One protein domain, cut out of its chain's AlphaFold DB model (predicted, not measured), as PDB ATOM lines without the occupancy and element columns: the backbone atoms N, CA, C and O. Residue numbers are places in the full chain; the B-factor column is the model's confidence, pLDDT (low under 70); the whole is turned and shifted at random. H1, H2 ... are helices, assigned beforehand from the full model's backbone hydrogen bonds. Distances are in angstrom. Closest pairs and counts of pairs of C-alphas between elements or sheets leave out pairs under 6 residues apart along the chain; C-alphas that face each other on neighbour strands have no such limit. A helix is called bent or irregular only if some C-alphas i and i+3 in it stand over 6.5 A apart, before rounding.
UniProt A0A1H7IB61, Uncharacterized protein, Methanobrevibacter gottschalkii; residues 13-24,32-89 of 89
ATOM      1  N   GLU A  13      -0.258   0.152  -3.213       95.81
ATOM      2  CA  GLU A  13       0.612   0.762  -4.229       95.81
ATOM      3  C   GLU A  13       0.569  -0.017  -5.551       95.81
ATOM      4  O   GLU A  13       0.374   0.577  -6.608       95.81
ATOM      5  N   GLU A  14       0.632  -1.353  -5.507       96.94
ATOM      6  CA  GLU A  14       0.500  -2.192  -6.712       96.94
ATOM      7  C   GLU A  14      -0.884  -2.042  -7.361       96.94
ATOM      8  O   GLU A  14      -1.006  -1.977  -8.585       96.94
ATOM      9  N   PHE A  15      -1.940  -1.943  -6.548       97.25
ATOM     10  CA  PHE A  15      -3.291  -1.666  -7.025       97.25
ATOM     11  C   PHE A  15      -3.371  -0.300  -7.708       97.25
ATOM     12  O   PHE A  15      -3.899  -0.205  -8.817       97.25
ATOM     13  N   LYS A  16      -2.827   0.746  -7.082       97.31
ATOM     14  CA  LYS A  16      -2.796   2.107  -7.620       97.31
ATOM     15  C   LYS A  16      -2.043   2.158  -8.942       97.31
ATOM     16  O   LYS A  16      -2.570   2.707  -9.910       97.31
ATOM     17  N   GLU A  17      -0.862   1.549  -9.020       97.62
ATOM     18  CA  GLU A  17      -0.095   1.434 -10.263       97.62
ATOM     19  C   GLU A  17      -0.899   0.708 -11.346       97.62
ATOM     20  O   GLU A  17      -0.983   1.178 -12.487       97.62
ATOM     21  N   ARG A  18      -1.549  -0.410 -10.994       97.56
ATOM     22  CA  ARG A  18      -2.296  -1.210 -11.965       97.56
ATOM     23  C   ARG A  18      -3.542  -0.497 -12.477       97.56
ATOM     24  O   ARG A  18      -3.764  -0.469 -13.685       97.56
ATOM     25  N   VAL A  19      -4.331   0.101 -11.588       97.06
ATOM     26  CA  VAL A  19      -5.530   0.873 -11.945       97.06
ATOM     27  C   VAL A  19      -5.155   2.101 -12.762       97.06
ATOM     28  O   VAL A  19      -5.789   2.346 -13.783       97.06
ATOM     29  N   THR A  20      -4.091   2.816 -12.384       96.88
ATOM     30  CA  THR A  20      -3.578   3.955 -13.162       96.88
ATOM     31  C   THR A  20      -3.207   3.511 -14.572       96.88
ATOM     32  O   THR A  20      -3.666   4.102 -15.545       96.88
ATOM     33  N   TYR A  21      -2.450   2.417 -14.710       97.31
ATOM     34  CA  TYR A  21      -2.118   1.867 -16.022       97.31
ATOM     35  C   TYR A  21      -3.374   1.562 -16.850       97.31
ATOM     36  O   TYR A  21      -3.450   1.957 -18.012       97.31
ATOM     37  N   LEU A  22      -4.370   0.890 -16.271       96.62
ATOM     38  CA  LEU A  22      -5.600   0.548 -16.986       96.62
ATOM     39  C   LEU A  22      -6.409   1.802 -17.365       96.62
ATOM     40  O   LEU A  22      -6.873   1.893 -18.497       96.62
ATOM     41  N   PHE A  23      -6.530   2.781 -16.469       96.06
ATOM     42  CA  PHE A  23      -7.280   4.023 -16.695       96.06
ATOM     43  C   PHE A  23      -6.667   4.894 -17.798       96.06
ATOM     44  O   PHE A  23      -7.378   5.426 -18.652       96.06
ATOM     45  N   LEU A  24      -5.336   4.974 -17.844       95.81
ATOM     46  CA  LEU A  24      -4.626   5.730 -18.874       95.81
ATOM     47  C   LEU A  24      -4.656   5.053 -20.254       95.81
ATOM     48  O   LEU A  24      -4.553   5.749 -21.261       95.81
ATOM     49  N   GLU A  32      -2.921  12.675 -20.082       94.75
ATOM     50  CA  GLU A  32      -2.274  13.689 -19.237       94.75
ATOM     51  C   GLU A  32      -3.260  14.270 -18.221       94.75
ATOM     52  O   GLU A  32      -2.986  14.262 -17.026       94.75
ATOM     53  N   GLU A  33      -4.448  14.671 -18.672       94.62
ATOM     54  CA  GLU A  33      -5.512  15.197 -17.807       94.62
ATOM     55  C   GLU A  33      -6.023  14.137 -16.818       94.62
ATOM     56  O   GLU A  33      -6.281  14.434 -15.653       94.62
ATOM     57  N   LYS A  34      -6.114  12.873 -17.248       95.38
ATOM     58  CA  LYS A  34      -6.428  11.752 -16.350       95.38
ATOM     59  C   LYS A  34      -5.383  11.579 -15.260       95.38
ATOM     60  O   LYS A  34      -5.726  11.343 -14.103       95.38
ATOM     61  N   LEU A  35      -4.107  11.672 -15.625       95.62
ATOM     62  CA  LEU A  35      -3.018  11.590 -14.664       95.62
ATOM     63  C   LEU A  35      -3.038  12.790 -13.708       95.62
ATOM     64  O   LEU A  35      -2.808  12.614 -12.515       95.62
ATOM     65  N   GLU A  36      -3.343  13.992 -14.200       96.25
ATOM     66  CA  GLU A  36      -3.549  15.177 -13.361       96.25
ATOM     67  C   GLU A  36      -4.692  14.968 -12.363       96.25
ATOM     68  O   GLU A  36      -4.480  15.181 -11.170       96.25
ATOM     69  N   TYR A  37      -5.852  14.473 -12.813       95.81
ATOM     70  CA  TYR A  37      -6.981  14.135 -11.941       95.81
ATOM     71  C   TYR A  37      -6.582  13.136 -10.856       95.81
ATOM     72  O   TYR A  37      -6.824  13.384  -9.675       95.81
ATOM     73  N   LEU A  38      -5.902  12.046 -11.225       96.25
ATOM     74  CA  LEU A  38      -5.436  11.063 -10.250       96.25
ATOM     75  C   LEU A  38      -4.485  11.673  -9.213       96.25
ATOM     76  O   LEU A  38      -4.437  11.167  -8.102       96.25
ATOM     77  N   ASN A  39      -3.759  12.750  -9.520       96.25
ATOM     78  CA  ASN A  39      -2.869  13.428  -8.569       96.25
ATOM     79  C   ASN A  39      -3.577  14.455  -7.663       96.25
ATOM     80  O   ASN A  39      -2.928  15.042  -6.793       96.25
ATOM     81  N   THR A  40      -4.878  14.689  -7.846       97.31
ATOM     82  CA  THR A  40      -5.683  15.513  -6.932       97.31
ATOM     83  C   THR A  40      -6.034  14.754  -5.649       97.31
ATOM     84  O   THR A  40      -5.961  13.528  -5.605       97.31
ATOM     85  N   GLU A  41      -6.440  15.479  -4.602       97.25
ATOM     86  CA  GLU A  41      -6.936  14.881  -3.351       97.25
ATOM     87  C   GLU A  41      -8.138  13.961  -3.615       97.25
ATOM     88  O   GLU A  41      -8.123  12.802  -3.212       97.25
ATOM     89  N   GLU A  42      -9.105  14.426  -4.409       95.44
ATOM     90  CA  GLU A  42     -10.279  13.643  -4.810       95.44
ATOM     91  C   GLU A  42      -9.892  12.363  -5.571       95.44
ATOM     92  O   GLU A  42     -10.377  11.277  -5.255       95.44
ATOM     93  N   GLY A  43      -8.972  12.454  -6.537       96.12
ATOM     94  CA  GLY A  43      -8.494  11.286  -7.280       96.12
ATOM     95  C   GLY A  43      -7.816  10.239  -6.385       96.12
ATOM     96  O   GLY A  43      -8.001   9.036  -6.589       96.12
ATOM     97  N   GLN A  44      -7.068  10.677  -5.366       96.69
ATOM     98  CA  GLN A  44      -6.478   9.776  -4.371       96.69
ATOM     99  C   GLN A  44      -7.547   9.134  -3.473       96.69
ATOM    100  O   GLN A  44      -7.511   7.917  -3.287       96.69
ATOM    101  N   GLU A  45      -8.536   9.895  -2.994       96.31
ATOM    102  CA  GLU A  45      -9.650   9.366  -2.187       96.31
ATOM    103  C   GLU A  45     -10.453   8.296  -2.944       96.31
ATOM    104  O   GLU A  45     -10.800   7.250  -2.383       96.31
ATOM    105  N   VAL A  46     -10.708   8.509  -4.240       95.81
ATOM    106  CA  VAL A  46     -11.397   7.524  -5.086       95.81
ATOM    107  C   VAL A  46     -10.592   6.226  -5.193       95.81
ATOM    108  O   VAL A  46     -11.170   5.141  -5.089       95.81
ATOM    109  N   LEU A  47      -9.267   6.301  -5.358       96.88
ATOM    110  CA  LEU A  47      -8.398   5.119  -5.413       96.88
ATOM    111  C   LEU A  47      -8.361   4.356  -4.083       96.88
ATOM    112  O   LEU A  47      -8.424   3.124  -4.085       96.88
ATOM    113  N   GLU A  48      -8.285   5.062  -2.954       96.44
ATOM    114  CA  GLU A  48      -8.313   4.457  -1.617       96.44
ATOM    115  C   GLU A  48      -9.643   3.746  -1.352       96.44
ATOM    116  O   GLU A  48      -9.665   2.580  -0.938       96.44
ATOM    117  N   SER A  49     -10.760   4.412  -1.665       96.19
ATOM    118  CA  SER A  49     -12.094   3.818  -1.560       96.19
ATOM    119  C   SER A  49     -12.221   2.586  -2.457       96.19
ATOM    120  O   SER A  49     -12.697   1.539  -2.013       96.19
ATOM    121  N   ALA A  50     -11.744   2.667  -3.702       96.44
ATOM    122  CA  ALA A  50     -11.782   1.555  -4.645       96.44
ATOM    123  C   ALA A  50     -10.948   0.353  -4.174       96.44
ATOM    124  O   ALA A  50     -11.368  -0.797  -4.347       96.44
ATOM    125  N   TYR A  51      -9.787   0.591  -3.558       96.44
ATOM    126  CA  TYR A  51      -8.975  -0.476  -2.977       96.44
ATOM    127  C   TYR A  51      -9.691  -1.146  -1.799       96.44
ATOM    128  O   TYR A  51      -9.761  -2.376  -1.747       96.44
ATOM    129  N   SER A  52     -10.289  -0.356  -0.902       93.75
ATOM    130  CA  SER A  52     -11.085  -0.861   0.224       93.75
ATOM    131  C   SER A  52     -12.253  -1.737  -0.251       93.75
ATOM    132  O   SER A  52     -12.424  -2.864   0.222       93.75
ATOM    133  N   ASP A  53     -12.995  -1.288  -1.265       92.81
ATOM    134  CA  ASP A  53     -14.095  -2.056  -1.861       92.81
ATOM    135  C   ASP A  53     -13.609  -3.341  -2.541       92.81
ATOM    136  O   ASP A  53     -14.267  -4.385  -2.480       92.81
ATOM    137  N   THR A  54     -12.448  -3.296  -3.195       93.44
ATOM    138  CA  THR A  54     -11.834  -4.471  -3.829       93.44
ATOM    139  C   THR A  54     -11.438  -5.509  -2.779       93.44
ATOM    140  O   THR A  54     -11.762  -6.690  -2.932       93.44
ATOM    141  N   CYS A  55     -10.828  -5.069  -1.676       92.00
ATOM    142  CA  CYS A  55     -10.517  -5.900  -0.512       92.00
ATOM    143  C   CYS A  55     -11.784  -6.531   0.081       92.00
ATOM    144  O   CYS A  55     -11.858  -7.749   0.249       92.00
ATOM    145  N   PHE A  56     -12.826  -5.726   0.301       89.31
ATOM    146  CA  PHE A  56     -14.108  -6.192   0.825       89.31
ATOM    147  C   PHE A  56     -14.760  -7.256  -0.075       89.31
ATOM    148  O   PHE A  56     -15.227  -8.295   0.403       89.31
ATOM    149  N   ASN A  57     -14.771  -7.034  -1.394       88.56
ATOM    150  CA  ASN A  57     -15.299  -8.005  -2.355       88.56
ATOM    151  C   ASN A  57     -14.453  -9.288  -2.403       88.56
ATOM    152  O   ASN A  57     -15.010 -10.380  -2.555       88.56
ATOM    153  N   TYR A  58     -13.130  -9.171  -2.262       89.00
ATOM    154  CA  TYR A  58     -12.221 -10.310  -2.217       89.00
ATOM    155  C   TYR A  58     -12.426 -11.166  -0.971       89.00
ATOM    156  O   TYR A  58     -12.424 -12.397  -1.070       89.00
ATOM    157  N   ASP A  59     -12.614 -10.546   0.189       85.88
ATOM    158  CA  ASP A  59     -12.837 -11.263   1.439       85.88
ATOM    159  C   ASP A  59     -14.180 -11.979   1.430       85.88
ATOM    160  O   ASP A  59     -14.236 -13.149   1.806       85.88
ATOM    161  N   GLY A  60     -15.210 -11.321   0.887       78.56
ATOM    162  CA  GLY A  60     -16.581 -11.810   0.877       78.56
ATOM    163  C   GLY A  60     -17.139 -11.869   2.294       78.56
ATOM    164  O   GLY A  60     -16.736 -12.687   3.116       78.56
ATOM    165  N   MET A  61     -18.095 -10.998   2.601       66.81
ATOM    166  CA  MET A  61     -18.732 -11.012   3.913       66.81
ATOM    167  C   MET A  61     -19.573 -12.285   4.084       66.81
ATOM    168  O   MET A  61     -20.424 -12.583   3.234       66.81
ATOM    169  N   GLU A  62     -19.379 -13.009   5.193       56.72
ATOM    170  CA  GLU A  62     -20.229 -14.154   5.534       56.72
ATOM    171  C   GLU A  62     -21.710 -13.743   5.498       56.72
ATOM    172  O   GLU A  62     -22.132 -12.791   6.153       56.72
ATOM    173  N   GLY A  63     -22.505 -14.455   4.693       60.81
ATOM    174  CA  GLY A  63     -23.957 -14.275   4.608       60.81
ATOM    175  C   GLY A  63     -24.467 -13.185   3.659       60.81
ATOM    176  O   GLY A  63     -25.680 -13.094   3.485       60.81
ATOM    177  N   VAL A  64     -23.600 -12.392   3.011       65.38
ATOM    178  CA  VAL A  64     -24.039 -11.286   2.127       65.38
ATOM    179  C   VAL A  64     -23.610 -11.487   0.675       65.38
ATOM    180  O   VAL A  64     -24.417 -11.307  -0.238       65.38
ATOM    181  N   ARG A  65     -22.354 -11.875   0.431       65.50
ATOM    182  CA  ARG A  65     -21.825 -12.123  -0.919       65.50
ATOM    183  C   ARG A  65     -20.761 -13.209  -0.894       65.50
ATOM    184  O   ARG A  65     -19.907 -13.224  -0.015       65.50
ATOM    185  N   SER A  66     -20.777 -14.077  -1.905       76.69
ATOM    186  CA  SER A  66     -19.653 -14.979  -2.153       76.69
ATOM    187  C   SER A  66     -18.386 -14.162  -2.443       76.69
ATOM    188  O   SER A  66     -18.470 -13.209  -3.227       76.69
ATOM    189  N   PRO A  67     -17.233 -14.532  -1.856       78.56
ATOM    190  CA  PRO A  67     -15.954 -13.897  -2.148       78.56
ATOM    191  C   PRO A  67     -15.685 -13.866  -3.656       78.56
ATOM    192  O   PRO A  67     -15.733 -14.903  -4.321       78.56
ATOM    193  N   ARG A  68     -15.367 -12.688  -4.195       82.88
ATOM    194  CA  ARG A  68     -14.904 -12.518  -5.576       82.88
ATOM    195  C   ARG A  68     -13.386 -12.563  -5.579       82.88
ATOM    196  O   ARG A  68     -12.713 -11.532  -5.551       82.88
ATOM    197  N   LYS A  69     -12.833 -13.776  -5.546       84.25
ATOM    198  CA  LYS A  69     -11.375 -13.997  -5.480       84.25
ATOM    199  C   LYS A  69     -10.615 -13.469  -6.700       84.25
ATOM    200  O   LYS A  69      -9.396 -13.381  -6.671       84.25
ATOM    201  N   ASP A  70     -11.340 -13.074  -7.732       87.19
ATOM    202  CA  ASP A  70     -10.867 -12.442  -8.948       87.19
ATOM    203  C   ASP A  70     -10.937 -10.904  -8.920       87.19
ATOM    204  O   ASP A  70     -10.566 -10.289  -9.911       87.19
ATOM    205  N   SER A  71     -11.360 -10.265  -7.815       90.25
ATOM    206  CA  SER A  71     -11.572  -8.798  -7.730       90.25
ATOM    207  C   SER A  71     -10.351  -7.953  -8.112       90.25
ATOM    208  O   SER A  71     -10.510  -6.818  -8.542       90.25
ATOM    209  N   PHE A  72      -9.147  -8.513  -7.981       93.88
ATOM    210  CA  PHE A  72      -7.881  -7.865  -8.337       93.88
ATOM    211  C   PHE A  72      -7.437  -8.124  -9.787       93.88
ATOM    212  O   PHE A  72      -6.376  -7.658 -10.188       93.88
ATOM    213  N   ASN A  73      -8.193  -8.890 -10.580       95.06
ATOM    214  CA  ASN A  73      -7.839  -9.133 -11.975       95.06
ATOM    215  C   ASN A  73      -8.166  -7.912 -12.851       95.06
ATOM    216  O   ASN A  73      -9.089  -7.148 -12.571       95.06
ATOM    217  N   ASP A  74      -7.441  -7.753 -13.956       96.31
ATOM    218  CA  ASP A  74      -7.594  -6.580 -14.826       96.31
ATOM    219  C   ASP A  74      -9.001  -6.419 -15.393       96.31
ATOM    220  O   ASP A  74      -9.447  -5.295 -15.604       96.31
ATOM    221  N   LEU A  75      -9.696  -7.528 -15.661       94.56
ATOM    222  CA  LEU A  75     -11.052  -7.496 -16.199       94.56
ATOM    223  C   LEU A  75     -12.013  -6.850 -15.198       94.56
ATOM    224  O   LEU A  75     -12.779  -5.962 -15.569       94.56
ATOM    225  N   LEU A  76     -11.957  -7.271 -13.934       93.75
ATOM    226  CA  LEU A  76     -12.787  -6.734 -12.871       93.75
ATOM    227  C   LEU A  76     -12.366  -5.314 -12.534       93.75
ATOM    228  O   LEU A  76     -13.237  -4.452 -12.574       93.75
ATOM    229  N   LEU A  77     -11.070  -5.043 -12.352       95.81
ATOM    230  CA  LEU A  77     -10.562  -3.682 -12.153       95.81
ATOM    231  C   LEU A  77     -11.013  -2.737 -13.275       95.81
ATOM    232  O   LEU A  77     -11.446  -1.623 -12.997       95.81
ATOM    233  N   SER A  78     -10.986  -3.185 -14.533       95.12
ATOM    234  CA  SER A  78     -11.453  -2.380 -15.666       95.12
ATOM    235  C   SER A  78     -12.970  -2.151 -15.624       95.12
ATOM    236  O   SER A  78     -13.449  -1.033 -15.804       95.12
ATOM    237  N   SER A  79     -13.745  -3.208 -15.364       92.00
ATOM    238  CA  SER A  79     -15.216  -3.158 -15.371       92.00
ATOM    239  C   SER A  79     -15.844  -2.480 -14.147       92.00
ATOM    240  O   SER A  79     -17.023  -2.138 -14.192       92.00
ATOM    241  N   SER A  80     -15.091  -2.309 -13.056       92.38
ATOM    242  CA  SER A  80     -15.557  -1.645 -11.837       92.38
ATOM    243  C   SER A  80     -14.786  -0.357 -11.576       92.38
ATOM    244  O   SER A  80     -15.326   0.726 -11.761       92.38
ATOM    245  N   VAL A  81     -13.520  -0.465 -11.180       95.00
ATOM    246  CA  VAL A  81     -12.715   0.661 -10.697       95.00
ATOM    247  C   VAL A  81     -12.472   1.672 -11.809       95.00
ATOM    248  O   VAL A  81     -12.811   2.842 -11.662       95.00
ATOM    249  N   VAL A  82     -11.944   1.219 -12.947       95.50
ATOM    250  CA  VAL A  82     -11.657   2.094 -14.091       95.50
ATOM    251  C   VAL A  82     -12.950   2.666 -14.653       95.50
ATOM    252  O   VAL A  82     -13.026   3.863 -14.878       95.50
ATOM    253  N   SER A  83     -13.995   1.849 -14.809       92.62
ATOM    254  CA  SER A  83     -15.298   2.331 -15.286       92.62
ATOM    255  C   SER A  83     -15.894   3.417 -14.381       92.62
ATOM    256  O   SER A  83     -16.508   4.347 -14.888       92.62
ATOM    257  N   ASN A  84     -15.691   3.334 -13.063       92.00
ATOM    258  CA  ASN A  84     -16.104   4.387 -12.134       92.00
ATOM    259  C   ASN A  84     -15.236   5.644 -12.265       92.00
ATOM    260  O   ASN A  84     -15.780   6.743 -12.266       92.00
ATOM    261  N   LEU A  85     -13.915   5.499 -12.416       93.75
ATOM    262  CA  LEU A  85     -13.017   6.633 -12.665       93.75
ATOM    263  C   LEU A  85     -13.396   7.380 -13.955       93.75
ATOM    264  O   LEU A  85     -13.441   8.603 -13.944       93.75
ATOM    265  N   GLU A  86     -13.759   6.670 -15.030       92.94
ATOM    266  CA  GLU A  86     -14.238   7.278 -16.289       92.94
ATOM    267  C   GLU A  86     -15.560   8.053 -16.141       92.94
ATOM    268  O   GLU A  86     -15.906   8.832 -17.022       92.94
ATOM    269  N   LEU A  87     -16.337   7.811 -15.079       91.44
ATOM    270  CA  LEU A  87     -17.572   8.551 -14.806       91.44
ATOM    271  C   LEU A  87     -17.342   9.797 -13.943       91.44
ATOM    272  O   LEU A  87     -18.223  10.656 -13.894       91.44
ATOM    273  N   LEU A  88     -16.223   9.849 -13.218       89.25
ATOM    274  CA  LEU A  88     -15.907  10.901 -12.250       89.25
ATOM    275  C   LEU A  88     -14.926  11.945 -12.802       89.25
ATOM    276  O   LEU A  88     -14.995  13.097 -12.383       89.25
ATOM    277  N   TYR A  89     -14.042  11.539 -13.717       84.50
ATOM    278  CA  TYR A  89     -13.132  12.405 -14.474       84.50
ATOM    279  C   TYR A  89     -13.866  13.158 -15.595       84.50
ATOM    280  O   TYR A  89     -13.654  14.386 -15.709       84.50
TER     281      TYR A  89
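What this domain is: This is residues 13 to 24 and 32 to 89 of the 89 residues of an uncharacterized protein of Methanobrevibacter gottschalkii (UniProt A0A1H7IB61). A long helix, H3, makes one side of a small helical body, with H4 running back along it at a slant and H1 crossing both steeply, the centres of the three making a triangle; the short H2 sits near the first end of H3. Beyond the last end of H3 the chain makes a long loop, residues 60 to 73, which folds back to H4 and adds to the length of the model. The printed part has 70 residues with four named helices, in the order H1, H2, H3, H4, and no named strand; the class is all helix. The whole is compact, with a radius of gyration of the C-alphas of 12.4 A, yet elongated in outline, spanning 41 by 22 by 21 A.

Where its parts are: H3, the longest helix, holds residues 41 to 59 and measures 27.2 A from C-alpha 41 at (-6.936, 14.881, -3.351) to C-alpha 59 at (-12.837, -11.263, 1.439). H4, residues 74 to 88, is 19.5 A long and ends with C-alpha 88 at (-15.907, 10.901, -12.250). It is neither bent nor irregular, but only just: C-alphas 79 and 82 are 6.5 A apart. H1, residues 13 to 24, is 16.3 A long and begins with C-alpha 13 at (0.612, 0.762, -4.229). H2, residues 32 to 38, is 9.9 A long.

How they stand to each other: H3 touches no helix but is close to the other three, not clearly touching them. Its closest C-alphas to H4 are those of Ala 50 and Val 81, 6.2 A apart; the two run opposite ways at a shallow tilt of 34 degrees, only just short of steep. To H1 the closest are those of Lys 16 and Leu 47, 6.7 A, with a steep tilt of 67 degrees, only just short of about perpendicular. To H2 they are those of Tyr 37 and Gly 43, 5.7 A. H1 touches H4 with residues 19 to 23 alone, the closest C-alphas being those of Phe 23 and Val 82, 5.4 A. H1 touches H2 with residues 20 to 24 alone, closest at the C-alphas of Leu 24 and Lys 34, 6.8 A; they run opposite ways at a steep tilt of 38 degrees. H2 and H4 are near each other. In H1, H2 and H3 every O i to N i+4 pair is within hydrogen-bond range; in H4, 9 of 11 are.

The domain as a whole: The two C-alphas farthest apart are those of Glu 32 and Gly 63, at 42.7 A. Residues 25 to 31 are not printed, and across this cut C-alphas 24 and 32 are 8.3 A apart. The link from H2 to H3 is tight, with 2 residues, and that from H3 to H4 is long, with 14. The mean pLDDT of the printed part is 91.1, and residues 61 to 65 are under 70.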